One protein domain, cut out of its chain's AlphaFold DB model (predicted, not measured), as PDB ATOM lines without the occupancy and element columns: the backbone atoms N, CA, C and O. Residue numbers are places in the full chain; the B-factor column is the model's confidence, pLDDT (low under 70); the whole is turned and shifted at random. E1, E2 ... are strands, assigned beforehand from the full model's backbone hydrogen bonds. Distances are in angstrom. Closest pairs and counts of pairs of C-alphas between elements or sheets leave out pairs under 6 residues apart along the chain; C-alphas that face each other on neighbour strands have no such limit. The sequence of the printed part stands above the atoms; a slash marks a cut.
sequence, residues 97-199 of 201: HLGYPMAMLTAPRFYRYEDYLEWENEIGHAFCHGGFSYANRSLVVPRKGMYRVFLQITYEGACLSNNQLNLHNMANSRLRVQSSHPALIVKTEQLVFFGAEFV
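What this domain is: This is residues 97 to 199 of the 201 residues of the protein "Tumor necrosis factor" of Collichthys lucidus (UniProt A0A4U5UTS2). A small sandwich with little regular structure: the sheet E2-E1-E8-E5 lies face to face with the sheet E3-E4-E7-E6. The printed part has 103 residues; eight named strands, E1 to E8, hold 40, both sheets are antiparallel, and the class is all strand. It is compact, radius of gyration of the C-alphas 13.7 A, and elongated, 44 by 27 by 21 A.

How they stand to each other: E8, residues 193 to 199, neighbours E1, residues 102 to 106, and E5, residues 146 to 152; within hydrogen-bond range are N 105 and O 194, 2.7 A, and N 150 and O 195, 2.9 A. E2, residues 127 to 129, forms a hairpin with E1: N 127 and O 104, 2.8 A. E7, residues 174 to 179, forms a hairpin with E6, residues 165 to 170: N 166 and O 178, 2.8 A. E4, residues 138 to 140, neighbours E7, N 139 and O 175, 2.9 A, and E3, residues 133 to 135, N 140 and O 133, 2.8 A. The parts of the two sheets that face each other are 10.2 A apart centre to centre, and the best planes of these parts are 12 degrees apart.

Where its parts are: E5 is 20.1 A long, E8 19.3 A. E1 begins at C-alpha 102 (28.910, 22.653, 58.200); E8 ends at C-alpha 199 (22.606, 21.629, 50.928).

The domain as a whole: The printed part has no cut. Links E1 to E2, E5 to E6 and E7 to E8 are long. Residues 97 to 99, 111 to 116 and 159 to 161 have pLDDT under 70.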
ATOM      1  N   HIS A  97      37.950  21.058  54.905       52.31
ATOM      2  CA  HIS A  97      37.042  21.953  55.650       52.31
ATOM      3  C   HIS A  97      36.712  23.270  54.926       52.31
ATOM      4  O   HIS A  97      35.867  24.038  55.393       52.31
ATOM      5  N   LEU A  98      37.350  23.537  53.781       56.75
ATOM      6  CA  LEU A  98      37.147  24.762  52.999       56.75
ATOM      7  C   LEU A  98      35.957  24.681  52.027       56.75
ATOM      8  O   LEU A  98      35.435  25.719  51.628       56.75
ATOM      9  N   GLY A  99      35.507  23.478  51.651       66.88
ATOM     10  CA  GLY A  99      34.520  23.310  50.573       66.88
ATOM     11  C   GLY A  99      33.058  23.228  51.016       66.88
ATOM     12  O   GLY A  99      32.176  23.753  50.332       66.88
ATOM     13  N   TYR A 100      32.786  22.583  52.153       81.25
ATOM     14  CA  TYR A 100      31.426  22.249  52.577       81.25
ATOM     15  C   TYR A 100      31.064  22.953  53.893       81.25
ATOM     16  O   TYR A 100      31.572  22.571  54.949       81.25
ATOM     17  N   PRO A 101      30.210  23.996  53.858       90.69
ATOM     18  CA  PRO A 101      29.769  24.671  55.071       90.69
ATOM     19  C   PRO A 101      28.987  23.723  55.976       90.69
ATOM     20  O   PRO A 101      27.889  23.283  55.627       90.69
ATOM     21  N   MET A 102      29.537  23.457  57.157       93.06
ATOM     22  CA  MET A 102      28.910  22.653  58.200       93.06
ATOM     23  C   MET A 102      29.370  23.142  59.572       93.06
ATOM     24  O   MET A 102      30.533  23.493  59.758       93.06
ATOM     25  N   ALA A 103      28.467  23.125  60.541       95.88
ATOM     26  CA  ALA A 103      28.786  23.366  61.935       95.88
ATOM     27  C   ALA A 103      28.018  22.410  62.841       95.88
ATOM     28  O   ALA A 103      26.861  22.078  62.570       95.88
ATOM     29  N   MET A 104      28.658  22.031  63.941       96.38
ATOM     30  CA  MET A 104      28.043  21.323  65.051       96.38
ATOM     31  C   MET A 104      28.497  21.985  66.342       96.38
ATOM     32  O   MET A 104      29.684  22.069  66.623       96.38
ATOM     33  N   LEU A 105      27.543  22.476  67.112       96.00
ATOM     34  CA  LEU A 105      27.747  23.053  68.426       96.00
ATOM     35  C   LEU A 105      27.273  22.048  69.474       96.00
ATOM     36  O   LEU A 105      26.291  21.341  69.239       96.00
ATOM     37  N   THR A 106      27.938  21.981  70.620       95.25
ATOM     38  CA  THR A 106      27.631  21.004  71.679       95.25
ATOM     39  C   THR A 106      27.350  21.692  73.011       95.25
ATOM     40  O   THR A 106      27.426  22.918  73.128       95.25
ATOM     41  N   ALA A 107      26.955  20.913  74.020       91.38
ATOM     42  CA  ALA A 107      26.777  21.425  75.373       91.38
ATOM     43  C   ALA A 107      28.027  22.178  75.879       91.38
ATOM     44  O   ALA A 107      29.149  21.708  75.679       91.38
ATOM     45  N   PRO A 108      27.848  23.310  76.581       86.88
ATOM     46  CA  PRO A 108      28.958  24.067  77.132       86.88
ATOM     47  C   PRO A 108      29.633  23.271  78.251       86.88
ATOM     48  O   PRO A 108      28.969  22.664  79.093       86.88
ATOM     49  N   ARG A 109      30.967  23.320  78.293       73.25
ATOM     50  CA  ARG A 109      31.758  22.633  79.327       73.25
ATOM     51  C   ARG A 109      31.688  23.294  80.697       73.25
ATOM     52  O   ARG A 109      31.873  22.624  81.710       73.25
ATOM     53  N   PHE A 110      31.446  24.601  80.728       70.62
ATOM     54  CA  PHE A 110      31.453  25.398  81.948       70.62
ATOM     55  C   PHE A 110      30.098  26.047  82.189       70.62
ATOM     56  O   PHE A 110      29.428  26.503  81.263       70.62
ATOM     57  N   TYR A 111      29.716  26.105  83.461       63.91
ATOM     58  CA  TYR A 111      28.480  26.734  83.893       63.91
ATOM     59  C   TYR A 111      28.562  28.251  83.728       63.91
ATOM     60  O   TYR A 111      29.421  28.902  84.324       63.91
ATOM     61  N   ARG A 112      27.608  28.821  82.993       64.00
ATOM     62  CA  ARG A 112      27.180  30.205  83.192       64.00
ATOM     63  C   ARG A 112      25.727  30.169  83.642       64.00
ATOM     64  O   ARG A 112      24.908  29.502  83.017       64.00
ATOM     65  N   TYR A 113      25.426  30.847  84.746       57.94
ATOM     66  CA  TYR A 113      24.088  30.945  85.350       57.94
ATOM     67  C   TYR A 113      23.137  31.845  84.544       57.94
ATOM     68  O   TYR A 113      22.298  32.535  85.111       57.94
ATOM     69  N   GLU A 114      23.305  31.915  83.229       60.84
ATOM     70  CA  GLU A 114      22.484  32.779  82.395       60.84
ATOM     71  C   GLU A 114      21.234  32.031  81.932       60.84
ATOM     72  O   GLU A 114      21.280  30.836  81.640       60.84
ATOM     73  N   ASP A 115      20.122  32.757  81.806       59.25
ATOM     74  CA  ASP A 115      18.803  32.242  81.402       59.25
ATOM     75  C   ASP A 115      18.744  31.729  79.947       59.25
ATOM     76  O   ASP A 115      17.673  31.492  79.387       59.25
ATOM     77  N   TYR A 116      19.893  31.572  79.290       65.62
ATOM     78  CA  TYR A 116      19.995  31.253  77.874       65.62
ATOM     79  C   TYR A 116      20.901  30.053  77.634       65.62
ATOM     80  O   TYR A 116      21.922  29.864  78.290       65.62
ATOM     81  N   LEU A 117      20.536  29.257  76.628       80.81
ATOM     82  CA  LEU A 117      21.334  28.125  76.186       80.81
ATOM     83  C   LEU A 117      22.575  28.621  75.431       80.81
ATOM     84  O   LEU A 117      22.484  29.098  74.296       80.81
ATOM     85  N   GLU A 118      23.727  28.526  76.084       88.94
ATOM     86  CA  GLU A 118      25.035  28.712  75.459       88.94
ATOM     87  C   GLU A 118      25.538  27.402  74.852       88.94
ATOM     88  O   GLU A 118      25.139  26.321  75.283       88.94
ATOM     89  N   TRP A 119      26.407  27.510  73.849       92.44
ATOM     90  CA  TRP A 119      26.934  26.370  73.109       92.44
ATOM     91  C   TRP A 119      28.461  26.414  73.042       92.44
ATOM     92  O   TRP A 119      29.045  27.487  72.903       92.44
ATOM     93  N   GLU A 120      29.087  25.243  73.105       93.44
ATOM     94  CA  GLU A 120      30.498  25.025  72.776       93.44
ATOM     95  C   GLU A 120      30.663  24.931  71.250       93.44
ATOM     96  O   GLU A 120      29.818  24.342  70.569       93.44
ATOM     97  N   ASN A 121      31.727  25.527  70.703       93.06
ATOM     98  CA  ASN A 121      31.930  25.688  69.258       93.06
ATOM     99  C   ASN A 121      33.326  25.283  68.748       93.06
ATOM    100  O   ASN A 121      33.519  25.248  67.532       93.06
ATOM    101  N   GLU A 122      34.280  24.993  69.632       90.00
ATOM    102  CA  GLU A 122      35.687  24.757  69.272       90.00
ATOM    103  C   GLU A 122      36.259  23.464  69.852       90.00
ATOM    104  O   GLU A 122      37.155  22.869  69.253       90.00
ATOM    105  N   ILE A 123      35.782  23.037  71.021       88.00
ATOM    106  CA  ILE A 123      36.396  21.935  71.759       88.00
ATOM    107  C   ILE A 123      35.538  20.665  71.688       88.00
ATOM    108  O   ILE A 123      34.310  20.703  71.718       88.00
ATOM    109  N   GLY A 124      36.197  19.503  71.654       89.88
ATOM    110  CA  GLY A 124      35.532  18.203  71.707       89.88
ATOM    111  C   GLY A 124      34.893  17.848  70.371       89.88
ATOM    112  O   GLY A 124      35.576  17.821  69.350       89.88
ATOM    113  N   HIS A 125      33.597  17.544  70.385       90.94
ATOM    114  CA  HIS A 125      32.847  17.266  69.156       90.94
ATOM    115  C   HIS A 125      32.326  18.530  68.455       90.94
ATOM    116  O   HIS A 125      31.733  18.417  67.381       90.94
ATOM    117  N   ALA A 126      32.526  19.713  69.040       94.06
ATOM    118  CA  ALA A 126      32.086  20.963  68.446       94.06
ATOM    119  C   ALA A 126      33.032  21.447  67.340       94.06
ATOM    120  O   ALA A 126      34.250  21.312  67.441       94.06
ATOM    121  N   PHE A 127      32.464  22.030  66.286       93.38
ATOM    122  CA  PHE A 127      33.213  22.659  65.206       93.38
ATOM    123  C   PHE A 127      32.363  23.653  64.410       93.38
ATOM    124  O   PHE A 127      31.138  23.536  64.300       93.38
ATOM    125  N   CYS A 128      33.038  24.596  63.755       93.56
ATOM    126  CA  CYS A 128      32.467  25.453  62.719       93.56
ATOM    127  C   CYS A 128      33.382  25.459  61.487       93.56
ATOM    128  O   CYS A 128      34.506  25.952  61.542       93.56
ATOM    129  N   HIS A 129      32.900  24.922  60.365       91.69
ATOM    130  CA  HIS A 129      33.645  24.797  59.108       91.69
ATOM    131  C   HIS A 129      32.948  25.520  57.949       91.69
ATOM    132  O   HIS A 129      31.763  25.855  58.008       91.69
ATOM    133  N   GLY A 130      33.695  25.787  56.872       88.50
ATOM    134  CA  GLY A 130      33.180  26.440  55.662       88.50
ATOM    135  C   GLY A 130      32.532  27.810  55.906       88.50
ATOM    136  O   GLY A 130      31.545  28.153  55.257       88.50
ATOM    137  N   GLY A 131      33.074  28.578  56.858       90.38
ATOM    138  CA  GLY A 131      32.671  29.956  57.159       90.38
ATOM    139  C   GLY A 131      31.546  30.107  58.186       90.38
ATOM    140  O   GLY A 131      31.184  31.237  58.515       90.38
ATOM    141  N   PHE A 132      30.990  29.009  58.705       93.75
ATOM    142  CA  PHE A 132      30.151  29.099  59.897       93.75
ATOM    143  C   PHE A 132      30.939  29.712  61.058       93.75
ATOM    144  O   PHE A 132      32.146  29.514  61.182       93.75
ATOM    145  N   SER A 133      30.248  30.446  61.923       94.44
ATOM    146  CA  SER A 133      30.817  30.930  63.180       94.44
ATOM    147  C   SER A 133      29.752  30.967  64.263       94.44
ATOM    148  O   SER A 133      28.557  31.048  63.974       94.44
ATOM    149  N   TYR A 134      30.179  30.918  65.518       94.00
ATOM    150  CA  TYR A 134      29.301  31.089  66.664       94.00
ATOM    151  C   TYR A 134      29.618  32.421  67.337       94.00
ATOM    152  O   TYR A 134      30.737  32.658  67.781       94.00
ATOM    153  N   ALA A 135      28.643  33.327  67.364       91.44
ATOM    154  CA  ALA A 135      28.826  34.654  67.941       91.44
ATOM    155  C   ALA A 135      27.506  35.182  68.496       91.44
ATOM    156  O   ALA A 135      26.461  35.068  67.848       91.44
ATOM    157  N   ASN A 136      27.554  35.824  69.664       89.19
ATOM    158  CA  ASN A 136      26.376  36.354  70.360       89.19
ATOM    159  C   ASN A 136      25.280  35.293  70.532       89.19
ATOM    160  O   ASN A 136      24.110  35.541  70.231       89.19
ATOM    161  N   ARG A 137      25.664  34.088  70.965       89.88
ATOM    162  CA  ARG A 137      24.757  32.950  71.180       89.88
ATOM    163  C   ARG A 137      23.943  32.541  69.949       89.88
ATOM    164  O   ARG A 137      22.814  32.066  70.063       89.88
ATOM    165  N   SER A 138      24.489  32.770  68.763       93.00
ATOM    166  CA  SER A 138      23.845  32.427  67.501       93.00
ATOM    167  C   SER A 138      24.839  31.751  66.579       93.00
ATOM    168  O   SER A 138      25.976  32.206  66.447       93.00
ATOM    169  N   LEU A 139      24.375  30.707  65.901       95.06
ATOM    170  CA  LEU A 139      25.087  30.127  64.776       95.06
ATOM    171  C   LEU A 139      24.893  31.047  63.566       95.06
ATOM    172  O   LEU A 139      23.768  31.274  63.118       95.06
ATOM    173  N   VAL A 140      25.989  31.619  63.080       95.31
ATOM    174  CA  VAL A 140      26.023  32.543  61.947       95.31
ATOM    175  C   VAL A 140      26.269  31.744  60.677       95.31
ATOM    176  O   VAL A 140      27.276  31.047  60.546       95.31
ATOM    177  N   VAL A 141      25.335  31.853  59.742       93.44
ATOM    178  CA  VAL A 141      25.364  31.139  58.470       93.44
ATOM    179  C   VAL A 141      26.238  31.906  57.462       93.44
ATOM    180  O   VAL A 141      26.041  33.110  57.287       93.44
ATOM    181  N   PRO A 142      27.175  31.239  56.758       91.00
ATOM    182  CA  PRO A 142      28.197  31.917  55.953       91.00
ATOM    183  C   PRO A 142      27.694  32.562  54.662       91.00
ATOM    184  O   PRO A 142      28.295  33.515  54.171       91.00
ATOM    185  N   ARG A 143      26.640  32.012  54.052       89.69
ATOM    186  CA  ARG A 143      26.169  32.440  52.730       89.69
ATOM    187  C   ARG A 143      24.685  32.156  52.539       89.69
ATOM    188  O   ARG A 143      24.060  31.459  53.329       89.69
ATOM    189  N   LYS A 144      24.109  32.718  51.477       88.75
ATOM    190  CA  LYS A 144      22.721  32.440  51.087       88.75
ATOM    191  C   LYS A 144      22.609  31.027  50.506       88.75
ATOM    192  O   LYS A 144      23.493  30.594  49.772       88.75
ATOM    193  N   GLY A 145      21.507  30.347  50.804       89.38
ATOM    194  CA  GLY A 145      21.157  29.048  50.235       89.38
ATOM    195  C   GLY A 145      20.307  28.214  51.184       89.38
ATOM    196  O   GLY A 145      19.817  28.722  52.193       89.38
ATOM    197  N   MET A 146      20.132  26.940  50.839       90.38
ATOM    198  CA  MET A 146      19.377  25.992  51.651       90.38
ATOM    199  C   MET A 146      20.297  25.300  52.648       90.38
ATOM    200  O   MET A 146      21.419  24.916  52.318       90.38
ATOM    201  N   TYR A 147      19.799  25.133  53.868       92.31
ATOM    202  CA  TYR A 147      20.533  24.501  54.951       92.31
ATOM    203  C   TYR A 147      19.661  23.451  55.623       92.31
ATOM    204  O   TYR A 147      18.481  23.695  55.883       92.31
ATOM    205  N   ARG A 148      20.251  22.301  55.944       93.75
ATOM    206  CA  ARG A 148      19.650  21.336  56.862       93.75
ATOM    207  C   ARG A 148      20.078  21.716  58.269       93.75
ATOM    208  O   ARG A 148      21.270  21.737  58.559       93.75
ATOM    209  N   VAL A 149      19.108  22.025  59.123       94.31
ATOM    210  CA  VAL A 149      19.328  22.384  60.527       94.31
ATOM    211  C   VAL A 149      18.897  21.217  61.401       94.31
ATOM    212  O   VAL A 149      17.837  20.636  61.173       94.31
ATOM    213  N   PHE A 150      19.711  20.870  62.390       94.25
ATOM    214  CA  PHE A 150      19.445  19.774  63.313       94.25
ATOM    215  C   PHE A 150      19.687  20.219  64.751       94.25
ATOM    216  O   PHE A 150      20.585  21.008  65.040       94.25
ATOM    217  N   LEU A 151      18.851  19.717  65.655       94.62
ATOM    218  CA  LEU A 151      18.867  20.060  67.068       94.62
ATOM    219  C   LEU A 151      18.482  18.827  67.877       94.62
ATOM    220  O   LEU A 151      17.440  18.225  67.627       94.62
ATOM    221  N   GLN A 152      19.303  18.494  68.863       94.31
ATOM    222  CA  GLN A 152      18.988  17.507  69.881       94.31
ATOM    223  C   GLN A 152      19.218  18.133  71.250       94.31
ATOM    224  O   GLN A 152      20.289  18.674  71.521       94.31
ATOM    225  N   ILE A 153      18.209  18.053  72.116       90.75
ATOM    226  CA  ILE A 153      18.300  18.471  73.511       90.75
ATOM    227  C   ILE A 153      17.692  17.376  74.371       90.75
ATOM    228  O   ILE A 153      16.565  16.947  74.139       90.75
ATOM    229  N   THR A 154      18.446  16.961  75.381       91.62
ATOM    230  CA  THR A 154      17.980  16.055  76.425       91.62
ATOM    231  C   THR A 154      17.777  16.855  77.703       91.62
ATOM    232  O   THR A 154      18.663  17.613  78.105       91.62
ATOM    233  N   TYR A 155      16.619  16.678  78.330       88.38
ATOM    234  CA  TYR A 155      16.301  17.251  79.632       88.38
ATOM    235  C   TYR A 155      16.413  16.172  80.710       88.38
ATOM    236  O   TYR A 155      16.024  15.028  80.485       88.38
ATOM    237  N   GLU A 156      16.927  16.544  81.875       87.75
ATOM    238  CA  GLU A 156      17.006  15.708  83.068       87.75
ATOM    239  C   GLU A 156      16.315  16.433  84.225       87.75
ATOM    240  O   GLU A 156      16.614  17.589  84.523       87.75
ATOM    241  N   GLY A 157      15.359  15.753  84.862       81.50
ATOM    242  CA  GLY A 157      14.589  16.278  85.987       81.50
ATOM    243  C   GLY A 157      13.077  16.248  85.767       81.50
ATOM    244  O   GLY A 157      12.584  16.130  84.644       81.50
ATOM    245  N   ALA A 158      12.332  16.341  86.870       73.75
ATOM    246  CA  ALA A 158      10.879  16.436  86.831       73.75
ATOM    247  C   ALA A 158      10.478  17.805  86.274       73.75
ATOM    248  O   ALA A 158      10.794  18.844  86.857       73.75
ATOM    249  N   CYS A 159       9.790  17.809  85.136       64.88
ATOM    250  CA  CYS A 159       9.265  19.037  84.576       64.88
ATOM    251  C   CYS A 159       7.875  19.301  85.157       64.88
ATOM    252  O   CYS A 159       6.940  18.553  84.895       64.88
ATOM    253  N   LEU A 160       7.741  20.354  85.966       61.16
ATOM    254  CA  LEU A 160       6.459  20.760  86.557       61.16
ATOM    255  C   LEU A 160       5.602  21.605  85.595       61.16
ATOM    256  O   LEU A 160       4.544  22.093  85.982       61.16
ATOM    257  N   SER A 161       6.063  21.830  84.361       67.44
ATOM    258  CA  SER A 161       5.362  22.643  83.365       67.44
ATOM    259  C   SER A 161       5.731  22.244  81.932       67.44
ATOM    260  O   SER A 161       6.528  21.338  81.702       67.44
ATOM    261  N   ASN A 162       5.138  22.910  80.944       73.44
ATOM    262  CA  ASN A 162       5.375  22.608  79.537       73.44
ATOM    263  C   ASN A 162       6.794  23.043  79.127       73.44
ATOM    264  O   ASN A 162       7.149  24.217  79.230       73.44
ATOM    265  N   ASN A 163       7.600  22.109  78.619       73.12
ATOM    266  CA  ASN A 163       8.894  22.425  78.018       73.12
ATOM    267  C   ASN A 163       8.694  23.058  76.642       73.12
ATOM    268  O   ASN A 163       8.223  22.396  75.718       73.12
ATOM    269  N   GLN A 164       9.097  24.317  76.486       83.19
ATOM    270  CA  GLN A 164       9.109  24.978  75.188       83.19
ATOM    271  C   GLN A 164      10.539  25.083  74.662       83.19
ATOM    272  O   GLN A 164      11.434  25.574  75.350       83.19
ATOM    273  N   LEU A 165      10.739  24.638  73.421       84.75
ATOM    274  CA  LEU A 165      11.994  24.752  72.689       84.75
ATOM    275  C   LEU A 165      11.750  25.531  71.395       84.75
ATOM    276  O   LEU A 165      11.019  25.073  70.521       84.75
ATOM    277  N   ASN A 166      12.376  26.698  71.274       87.94
ATOM    278  CA  ASN A 166      12.192  27.606  70.148       87.94
ATOM    279  C   ASN A 166      13.481  27.717  69.326       87.94
ATOM    280  O   ASN A 166      14.552  28.005  69.868       87.94
ATOM    281  N   LEU A 167      13.369  27.535  68.008       88.19
ATOM    282  CA  LEU A 167      14.431  27.812  67.042       88.19
ATOM    283  C   LEU A 167      14.080  29.090  66.274       88.19
ATOM    284  O   LEU A 167      13.139  29.122  65.484       88.19
ATOM    285  N   HIS A 168      14.852  30.144  66.501       87.25
ATOM    286  CA  HIS A 168      14.687  31.426  65.833       87.25
ATOM    287  C   HIS A 168      15.648  31.543  64.655       87.25
ATOM    288  O   HIS A 168      16.861  31.400  64.818       87.25
ATOM    289  N   ASN A 169      15.107  31.882  63.486       86.69
ATOM    290  CA  ASN A 169      15.878  32.427  62.376       86.69
ATOM    291  C   ASN A 169      15.813  33.956  62.449       86.69
ATOM    292  O   ASN A 169      14.793  34.565  62.128       86.69
ATOM    293  N   MET A 170      16.878  34.567  62.955       80.75
ATOM    294  CA  MET A 170      16.983  36.011  63.124       80.75
ATOM    295  C   MET A 170      17.466  36.667  61.823       80.75
ATOM    296  O   MET A 170      18.106  36.033  60.980       80.75
ATOM    297  N   ALA A 171      17.223  37.975  61.687       75.19
ATOM    298  CA  ALA A 171      17.843  38.768  60.629       75.19
ATOM    299  C   ALA A 171      19.375  38.581  60.629       75.19
ATOM    300  O   ALA A 171      19.989  38.351  61.674       75.19
ATOM    301  N   ASN A 172      19.991  38.712  59.450       77.00
ATOM    302  CA  ASN A 172      21.428  38.498  59.224       77.00
ATOM    303  C   ASN A 172      21.878  37.031  59.330       77.00
ATOM    304  O   ASN A 172      23.003  36.763  59.751       77.00
ATOM    305  N   SER A 173      21.009  36.096  58.937       87.38
ATOM    306  CA  SER A 173      21.351  34.675  58.783       87.38
ATOM    307  C   SER A 173      21.872  34.047  60.083       87.38
ATOM    308  O   SER A 173      22.899  33.369  60.107       87.38
ATOM    309  N   ARG A 174      21.176  34.322  61.190       92.69
ATOM    310  CA  ARG A 174      21.550  33.887  62.539       92.69
ATOM    311  C   ARG A 174      20.514  32.921  63.081       92.69
ATOM    312  O   ARG A 174      19.354  33.285  63.243       92.69
ATOM    313  N   LEU A 175      20.949  31.720  63.426       93.50
ATOM    314  CA  LEU A 175      20.103  30.715  64.055       93.50
ATOM    315  C   LEU A 175      20.340  30.725  65.567       93.50
ATOM    316  O   LEU A 175      21.487  30.724  66.021       93.50
ATOM    317  N   ARG A 176      19.265  30.755  66.356       92.81
ATOM    318  CA  ARG A 176      19.333  30.756  67.823       92.81
ATOM    319  C   ARG A 176      18.330  29.781  68.415       92.81
ATOM    320  O   ARG A 176      17.173  29.767  68.015       92.81
ATOM    321  N   VAL A 177      18.774  29.031  69.416       91.50
ATOM    322  CA  VAL A 177      17.944  28.100  70.181       91.50
ATOM    323  C   VAL A 177      17.635  28.698  71.551       91.50
ATOM    324  O   VAL A 177      18.527  29.241  72.202       91.50
ATOM    325  N   GLN A 178      16.383  28.603  71.988       89.94
ATOM    326  CA  GLN A 178      15.932  29.019  73.316       89.94
ATOM    327  C   GLN A 178      15.088  27.921  73.954       89.94
ATOM    328  O   GLN A 178      14.272  27.302  73.279       89.94
ATOM    329  N   SER A 179      15.268  27.706  75.254       87.19
ATOM    330  CA  SER A 179      14.474  26.774  76.055       87.19
ATOM    331  C   SER A 179      13.837  27.523  77.217       87.19
ATOM    332  O   SER A 179      14.462  28.431  77.762       87.19
ATOM    333  N   SER A 180      12.625  27.135  77.612       86.25
ATOM    334  CA  SER A 180      11.985  27.632  78.835       86.25
ATOM    335  C   SER A 180      12.653  27.111  80.116       86.25
ATOM    336  O   SER A 180      12.504  27.725  81.167       86.25
ATOM    337  N   HIS A 181      13.403  26.004  80.040       85.44
ATOM    338  CA  HIS A 181      14.056  25.369  81.193       85.44
ATOM    339  C   HIS A 181      15.519  24.994  80.894       85.44
ATOM    340  O   HIS A 181      15.886  23.817  80.944       85.44
ATOM    341  N   PRO A 182      16.400  25.970  80.606       85.62
ATOM    342  CA  PRO A 182      17.797  25.697  80.250       85.62
ATOM    343  C   PRO A 182      18.595  25.020  81.379       85.62
ATOM    344  O   PRO A 182      19.578  24.319  81.117       85.62
ATOM    345  N   ALA A 183      18.152  25.187  82.629       83.31
ATOM    346  CA  ALA A 183      18.731  24.544  83.804       83.31
ATOM    347  C   ALA A 183      18.557  23.015  83.806       83.31
ATOM    348  O   ALA A 183      19.414  22.314  84.331       83.31
ATOM    349  N   LEU A 184      17.492  22.502  83.181       85.88
ATOM    350  CA  LEU A 184      17.211  21.065  83.099       85.88
ATOM    351  C   LEU A 184      17.939  20.392  81.926       85.88
ATOM    352  O   LEU A 184      17.869  19.180  81.769       85.88
ATOM    353  N   ILE A 185      18.614  21.156  81.066       87.69
ATOM    354  CA  ILE A 185      19.307  20.605  79.899       87.69
ATOM    355  C   ILE A 185      20.590  19.902  80.341       87.69
ATOM    356  O   ILE A 185      21.480  20.543  80.912       87.69
ATOM    357  N   VAL A 186      20.705  18.620  79.986       89.19
ATOM    358  CA  VAL A 186      21.885  17.778  80.227       89.19
ATOM    359  C   VAL A 186      23.131  18.404  79.594       89.19
ATOM    360  O   VAL A 186      23.078  18.977  78.511       89.19
ATOM    361  N   LYS A 187      24.288  18.301  80.256       85.88
ATOM    362  CA  LYS A 187      25.533  18.969  79.820       85.88
ATOM    363  C   LYS A 187      26.506  18.063  79.059       85.88
ATOM    364  O   LYS A 187      27.675  18.390  78.891       85.88
ATOM    365  N   THR A 188      26.040  16.911  78.592       87.50
ATOM    366  CA  THR A 188      26.861  15.957  77.839       87.50
ATOM    367  C   THR A 188      26.834  16.289  76.350       87.50
ATOM    368  O   THR A 188      25.767  16.280  75.739       87.50
ATOM    369  N   GLU A 189      28.012  16.493  75.748       89.44
ATOM    370  CA  GLU A 189      28.176  16.871  74.330       89.44
ATOM    371  C   GLU A 189      27.440  15.927  73.347       89.44
ATOM    372  O   GLU A 189      26.986  16.353  72.293       89.44
ATOM    373  N   GLN A 190      27.274  14.647  73.699       89.62
ATOM    374  CA  GLN A 190      26.592  13.632  72.873       89.62
ATOM    375  C   GLN A 190      25.059  13.673  72.967       89.62
ATOM    376  O   GLN A 190      24.362  13.128  72.112       89.62
ATOM    377  N   LEU A 191      24.528  14.257  74.041       91.81
ATOM    378  CA  LEU A 191      23.091  14.302  74.321       91.81
ATOM    379  C   LEU A 191      22.474  15.648  73.941       91.81
ATOM    380  O   LEU A 191      21.254  15.720  73.768       91.81
ATOM    381  N   VAL A 192      23.308  16.680  73.793       93.12
ATOM    382  CA  VAL A 192      22.900  18.045  73.479       93.12
ATOM    383  C   VAL A 192      23.811  18.634  72.409       93.12
ATOM    384  O   VAL A 192      24.983  18.918  72.663       93.12
ATOM    385  N   PHE A 193      23.246  18.832  71.219       94.88
ATOM    386  CA  PHE A 193      23.941  19.426  70.084       94.88
ATOM    387  C   PHE A 193      22.990  20.186  69.159       94.88
ATOM    388  O   PHE A 193      21.802  19.878  69.041       94.88
ATOM    389  N   PHE A 194      23.537  21.178  68.472       95.94
ATOM    390  CA  PHE A 194      22.836  22.035  67.530       95.94
ATOM    391  C   PHE A 194      23.747  22.332  66.348       95.94
ATOM    392  O   PHE A 194      24.882  22.752  66.535       95.94
ATOM    393  N   GLY A 195      23.270  22.141  65.127       95.75
ATOM    394  CA  GLY A 195      24.109  22.352  63.961       95.75
ATOM    395  C   GLY A 195      23.341  22.611  62.685       95.75
ATOM    396  O   GLY A 195      22.108  22.568  62.630       95.75
ATOM    397  N   ALA A 196      24.110  22.920  61.651       95.94
ATOM    398  CA  ALA A 196      23.595  23.158  60.321       95.94
ATOM    399  C   ALA A 196      24.618  22.746  59.266       95.94
ATOM    400  O   ALA A 196      25.824  22.879  59.461       95.94
ATOM    401  N   GLU A 197      24.125  22.305  58.118       94.62
ATOM    402  CA  GLU A 197      24.935  22.025  56.935       94.62
ATOM    403  C   GLU A 197      24.304  22.643  55.691       94.62
ATOM    404  O   GLU A 197      23.080  22.759  55.587       94.62
ATOM    405  N   PHE A 198      25.138  23.070  54.751       92.44
ATOM    406  CA  PHE A 198      24.688  23.605  53.472       92.44
ATOM    407  C   PHE A 198      24.261  22.480  52.532       92.44
ATOM    408  O   PHE A 198      25.017  21.540  52.307       92.44
ATOM    409  N   VAL A 199      23.090  22.598  51.916       91.50
ATOM    410  CA  VAL A 199      22.606  21.629  50.928       91.50
ATOM    411  C   VAL A 199      22.946  22.148  49.525       91.50
ATOM    412  O   VAL A 199      22.408  23.189  49.136       91.50
TER     413      VAL A 199